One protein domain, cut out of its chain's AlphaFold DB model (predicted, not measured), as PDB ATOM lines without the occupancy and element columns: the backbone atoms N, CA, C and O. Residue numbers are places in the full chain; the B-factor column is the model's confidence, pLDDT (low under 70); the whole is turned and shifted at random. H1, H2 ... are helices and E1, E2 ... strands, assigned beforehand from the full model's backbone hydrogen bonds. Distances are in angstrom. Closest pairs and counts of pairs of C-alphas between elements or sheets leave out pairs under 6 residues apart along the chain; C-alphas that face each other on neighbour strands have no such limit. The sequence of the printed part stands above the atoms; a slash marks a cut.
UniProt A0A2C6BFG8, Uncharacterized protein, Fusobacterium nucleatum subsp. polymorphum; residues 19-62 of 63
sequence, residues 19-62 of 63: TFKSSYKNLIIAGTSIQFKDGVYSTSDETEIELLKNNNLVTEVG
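Overview. This is residues 19 to 62 of the 63 residues of an uncharacterized protein of Fusobacterium nucleatum subsp. polymorphum (UniProt A0A2C6BFG8). Two small sheets, E4-E1-E5 and the hairpin E2-E3, open like a V, with the short helix H1 across the open end. The printed part has 44 residues, with E1 E2 E3 E4 H1 E5 along the chain, both sheets antiparallel, a mixed class. It is compact, radius of gyration of the C-alphas 9.1 A, spanning 23 by 22 by 17 A.

Arrangement. E1, residues 19 to 21, is the inner strand between E4, residues 40 to 43, with N 20 and O 41 2.7 A apart, and E5, residues 59 to 61, with N 21 and O 59 2.8 A apart. In the hairpin of E2, residues 26 to 29, and E3, residues 32 to 35, N 27 and O 34 are 2.9 A apart. The closest C-alphas of E3 and E4, Gln 35 and Tyr 41, are 6.8 A apart. H1, residues 46 to 53, is on the sheet E4 E1 E5, height 7.8 A; its closest C-alphas with E2, Leu 51 and Ile 29, are 7.0 A apart. E4, H1 and E5 form a split strand-helix-strand unit, E1 between its strands, crossover right-handed. Every O i to N i+4 pair in H1 is within hydrogen-bond range.

Along the chain. E1 begins at C-alpha 19 (67.759, 11.578, 321.619) and measures 7.0 A, E2 and E3 9.9 A each, E4 and H1 10.3 A each; E5, 6.3 A, ends at C-alpha 61 (67.137, 9.520, 326.130).

Size, cuts and confidence. The farthest C-alphas, Gly 31 and Gly 62, are 24.9 A apart. The printed part has no cut, its links are tight, and no printed residue is under 70 in pLDDT.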
ATOM      1  N   THR A  19      68.304  12.849 322.091       95.25
ATOM      2  CA  THR A  19      67.759  11.578 321.619       95.25
ATOM      3  C   THR A  19      66.426  11.295 322.298       95.25
ATOM      4  O   THR A  19      66.233  11.613 323.464       95.25
ATOM      5  N   PHE A  20      65.494  10.671 321.586       95.62
ATOM      6  CA  PHE A  20      64.179  10.270 322.069       95.62
ATOM      7  C   PHE A  20      63.883   8.828 321.668       95.62
ATOM      8  O   PHE A  20      64.226   8.383 320.573       95.62
ATOM      9  N   LYS A  21      63.195   8.103 322.547       96.50
ATOM     10  CA  LYS A  21      62.664   6.765 322.307       96.50
ATOM     11  C   LYS A  21      61.156   6.795 322.169       96.50
ATOM     12  O   LYS A  21      60.471   7.519 322.885       96.50
ATOM     13  N   SER A  22      60.632   5.956 321.291       94.56
ATOM     14  CA  SER A  22      59.203   5.705 321.169       94.56
ATOM     15  C   SER A  22      58.943   4.269 320.733       94.56
ATOM     16  O   SER A  22      59.759   3.651 320.054       94.56
ATOM     17  N   SER A  23      57.772   3.741 321.092       94.00
ATOM     18  CA  SER A  23      57.281   2.465 320.545       94.00
ATOM     19  C   SER A  23      56.702   2.617 319.132       94.00
ATOM     20  O   SER A  23      56.454   1.622 318.452       94.00
ATOM     21  N   TYR A  24      56.464   3.850 318.679       94.12
ATOM     22  CA  TYR A  24      55.919   4.129 317.357       94.12
ATOM     23  C   TYR A  24      57.038   4.293 316.334       94.12
ATOM     24  O   TYR A  24      58.006   5.007 316.563       94.12
ATOM     25  N   LYS A  25      56.868   3.681 315.157       93.69
ATOM     26  CA  LYS A  25      57.791   3.866 314.028       93.69
ATOM     27  C   LYS A  25      57.732   5.292 313.466       93.69
ATOM     28  O   LYS A  25      58.754   5.830 313.068       93.69
ATOM     29  N   ASN A  26      56.539   5.889 313.445       94.69
ATOM     30  CA  ASN A  26      56.292   7.237 312.940       94.69
ATOM     31  C   ASN A  26      55.357   7.977 313.904       94.69
ATOM     32  O   ASN A  26      54.378   7.384 314.365       94.69
ATOM     33  N   LEU A  27      55.605   9.262 314.143       93.94
ATOM     34  CA  LEU A  27      54.713  10.161 314.872       93.94
ATOM     35  C   LEU A  27      54.505  11.446 314.073       93.94
ATOM     36  O   LEU A  27      55.441  11.971 313.479       93.94
ATOM     37  N   ILE A  28      53.273  11.951 314.068       94.06
ATOM     38  CA  ILE A  28      52.938  13.246 313.471       94.06
ATOM     39  C   ILE A  28      52.580  14.184 314.620       94.06
ATOM     40  O   ILE A  28      51.584  13.961 315.307       94.06
ATOM     41  N   ILE A  29      53.403  15.205 314.850       90.38
ATOM     42  CA  ILE A  29      53.269  16.146 315.968       90.38
ATOM     43  C   ILE A  29      53.272  17.554 315.381       90.38
ATOM     44  O   ILE A  29      54.217  17.932 314.702       90.38
ATOM     45  N   ALA A  30      52.197  18.318 315.596       90.19
ATOM     46  CA  ALA A  30      52.055  19.692 315.091       90.19
ATOM     47  C   ALA A  30      52.303  19.865 313.569       90.19
ATOM     48  O   ALA A  30      52.718  20.927 313.118       90.19
ATOM     49  N   GLY A  31      52.035  18.831 312.763       91.31
ATOM     50  CA  GLY A  31      52.298  18.837 311.316       91.31
ATOM     51  C   GLY A  31      53.709  18.383 310.922       91.31
ATOM     52  O   GLY A  31      53.953  18.130 309.743       91.31
ATOM     53  N   THR A  32      54.603  18.186 311.891       91.38
ATOM     54  CA  THR A  32      55.934  17.602 311.695       91.38
ATOM     55  C   THR A  32      55.850  16.080 311.731       91.38
ATOM     56  O   THR A  32      55.210  15.500 312.610       91.38
ATOM     57  N   SER A  33      56.490  15.422 310.766       94.00
ATOM     58  CA  SER A  33      56.553  13.959 310.681       94.00
ATOM     59  C   SER A  33      57.895  13.462 311.212       94.00
ATOM     60  O   SER A  33      58.918  13.649 310.561       94.00
ATOM     61  N   ILE A  34      57.882  12.808 312.370       94.94
ATOM     62  CA  ILE A  34      59.057  12.232 313.030       94.94
ATOM     63  C   ILE A  34      59.089  10.730 312.742       94.94
ATOM     64  O   ILE A  34      58.112  10.022 312.999       94.94
ATOM     65  N   GLN A  35      60.214  10.225 312.238       96.00
ATOM     66  CA  GLN A  35      60.411   8.797 311.992       96.00
ATOM     67  C   GLN A  35      61.472   8.231 312.938       96.00
ATOM     68  O   GLN A  35      62.652   8.561 312.837       96.00
ATOM     69  N   PHE A  36      61.056   7.307 313.800       95.81
ATOM     70  CA  PHE A  36      61.936   6.595 314.716       95.81
ATOM     71  C   PHE A  36      62.589   5.413 313.996       95.81
ATOM     72  O   PHE A  36      61.920   4.547 313.420       95.81
ATOM     73  N   LYS A  37      63.918   5.357 314.041       95.25
ATOM     74  CA  LYS A  37      64.725   4.231 313.570       95.25
ATOM     75  C   LYS A  37      65.058   3.352 314.764       95.25
ATOM     76  O   LYS A  37      65.652   3.823 315.721       95.25
ATOM     77  N   ASP A  38      64.635   2.091 314.715       94.00
ATOM     78  CA  ASP A  38      64.788   1.150 315.839       94.00
ATOM     79  C   ASP A  38      64.169   1.671 317.157       94.00
ATOM     80  O   ASP A  38      64.658   1.436 318.255       94.00
ATOM     81  N   GLY A  39      63.085   2.448 317.041       94.19
ATOM     82  CA  GLY A  39      62.445   3.101 318.184       94.19
ATOM     83  C   GLY A  39      63.189   4.330 318.710       94.19
ATOM     84  O   GLY A  39      62.811   4.834 319.761       94.19
ATOM     85  N   VAL A  40      64.204   4.833 317.997       95.12
ATOM     86  CA  VAL A  40      65.024   5.990 318.386       95.12
ATOM     87  C   VAL A  40      64.954   7.105 317.338       95.12
ATOM     88  O   VAL A  40      64.957   6.850 316.133       95.12
ATOM     89  N   TYR A  41      64.894   8.351 317.792       95.19
ATOM     90  CA  TYR A  41      65.014   9.551 316.971       95.19
ATOM     91  C   TYR A  41      65.946  10.534 317.671       95.19
ATOM     92  O   TYR A  41      65.791  10.755 318.868       95.19
ATOM     93  N   SER A  42      66.885  11.121 316.939       93.31
ATOM     94  CA  SER A  42      67.829  12.099 317.476       93.31
ATOM     95  C   SER A  42      67.771  13.356 316.629       93.31
ATOM     96  O   SER A  42      67.683  13.275 315.402       93.31
ATOM     97  N   THR A  43      67.757  14.507 317.286       93.38
ATOM     98  CA  THR A  43      67.656  15.807 316.630       93.38
ATOM     99  C   THR A  43      68.350  16.870 317.467       93.38
ATOM    100  O   THR A  43      68.425  16.764 318.692       93.38
ATOM    101  N   SER A  44      68.840  17.900 316.793       92.19
ATOM    102  CA  SER A  44      69.372  19.112 317.417       92.19
ATOM    103  C   SER A  44      68.478  20.327 317.167       92.19
ATOM    104  O   SER A  44      68.845  21.440 317.532       92.19
ATOM    105  N   ASP A  45      67.332  20.136 316.508       92.44
ATOM    106  CA  ASP A  45      66.369  21.202 316.263       92.44
ATOM    107  C   ASP A  45      65.579  21.485 317.544       92.44
ATOM    108  O   ASP A  45      64.826  20.640 318.028       92.44
ATOM    109  N   GLU A  46      65.751  22.681 318.109       92.06
ATOM    110  CA  GLU A  46      65.106  23.066 319.370       92.06
ATOM    111  C   GLU A  46      63.575  22.981 319.289       92.06
ATOM    112  O   GLU A  46      62.936  22.571 320.258       92.06
ATOM    113  N   THR A  47      62.981  23.263 318.122       92.94
ATOM    114  CA  THR A  47      61.524  23.186 317.942       92.94
ATOM    115  C   THR A  47      61.051  21.734 317.994       92.94
ATOM    116  O   THR A  47      60.084  21.420 318.689       92.94
ATOM    117  N   GLU A  48      61.729  20.818 317.303       93.81
ATOM    118  CA  GLU A  48      61.432  19.385 317.378       93.81
ATOM    119  C   GLU A  48      61.631  18.836 318.793       93.81
ATOM    120  O   GLU A  48      60.794  18.071 319.278       93.81
ATOM    121  N   ILE A  49      62.702  19.251 319.476       93.75
ATOM    122  CA  ILE A  49      62.996  18.863 320.860       93.75
ATOM    123  C   ILE A  49      61.862  19.306 321.786       93.75
ATOM    124  O   ILE A  49      61.348  18.488 322.547       93.75
ATOM    125  N   GLU A  50      61.423  20.564 321.718       93.75
ATOM    126  CA  GLU A  50      60.303  21.062 322.520       93.75
ATOM    127  C   GLU A  50      59.001  20.307 322.216       93.75
ATOM    128  O   GLU A  50      58.282  19.915 323.142       93.75
ATOM    129  N   LEU A  51      58.706  20.040 320.939       93.88
ATOM    130  CA  LEU A  51      57.530  19.266 320.532       93.88
ATOM    131  C   LEU A  51      57.553  17.841 321.100       93.88
ATOM    132  O   LEU A  51      56.517  17.340 321.542       93.88
ATOM    133  N   LEU A  52      58.718  17.193 321.103       94.31
ATOM    134  CA  LEU A  52      58.907  15.841 321.625       94.31
ATOM    135  C   LEU A  52      58.872  15.815 323.160       94.31
ATOM    136  O   LEU A  52      58.198  14.958 323.726       94.31
ATOM    137  N   LYS A  53      59.496  16.777 323.854       93.00
ATOM    138  CA  LYS A  53      59.454  16.869 325.329       93.00
ATOM    139  C   LYS A  53      58.041  17.102 325.872       93.00
ATOM    140  O   LYS A  53      57.715  16.620 326.952       93.00
ATOM    141  N   ASN A  54      57.188  17.800 325.122       93.38
ATOM    142  CA  ASN A  54      55.780  18.016 325.477       93.38
ATOM    143  C   ASN A  54      54.852  16.861 325.046       93.38
ATOM    144  O   ASN A  54      53.628  16.984 325.142       93.38
ATOM    145  N   ASN A  55      55.396  15.745 324.550       92.00
ATOM    146  CA  ASN A  55      54.616  14.626 324.037       92.00
ATOM    147  C   ASN A  55      54.764  13.364 324.905       92.00
ATOM    148  O   ASN A  55      55.846  12.809 325.055       92.00
ATOM    149  N   ASN A  56      53.641  12.838 325.403       93.75
ATOM    150  CA  ASN A  56      53.629  11.672 326.298       93.75
ATOM    151  C   ASN A  56      53.883  10.321 325.588       93.75
ATOM    152  O   ASN A  56      53.877   9.280 326.243       93.75
ATOM    153  N   LEU A  57      54.038  10.302 324.258       93.44
ATOM    154  CA  LEU A  57      54.281   9.092 323.455       93.44
ATOM    155  C   LEU A  57      55.770   8.840 323.181       93.44
ATOM    156  O   LEU A  57      56.122   7.845 322.537       93.44
ATOM    157  N   VAL A  58      56.636   9.745 323.632       94.81
ATOM    158  CA  VAL A  58      58.088   9.651 323.481       94.81
ATOM    159  C   VAL A  58      58.756   9.821 324.840       94.81
ATOM    160  O   VAL A  58      58.161  10.298 325.802       94.81
ATOM    161  N   THR A  59      60.001   9.382 324.946       94.81
ATOM    162  CA  THR A  59      60.803   9.496 326.164       94.81
ATOM    163  C   THR A  59      62.175  10.008 325.780       94.81
ATOM    164  O   THR A  59      62.839   9.391 324.953       94.81
ATOM    165  N   GLU A  60      62.593  11.132 326.351       93.75
ATOM    166  CA  GLU A  60      63.950  11.644 326.171       93.75
ATOM    167  C   GLU A  60      64.970  10.616 326.682       93.75
ATOM    168  O   GLU A  60      64.828  10.037 327.759       93.75
ATOM    169  N   VAL A  61      65.978  10.362 325.861       87.94
ATOM    170  CA  VAL A  61      67.137   9.520 326.130       87.94
ATOM    171  C   VAL A  61      68.311  10.477 326.294       87.94
ATOM    172  O   VAL A  61      69.069  10.718 325.361       87.94
ATOM    173  N   GLY A  62      68.395  11.085 327.469       74.44
ATOM    174  CA  GLY A  62      69.506  11.921 327.911       74.44
ATOM    175  C   GLY A  62      69.975  11.407 329.268       74.44
ATOM    176  O   GLY A  62      69.135  10.952 330.042       74.44
TER     177      GLY A  62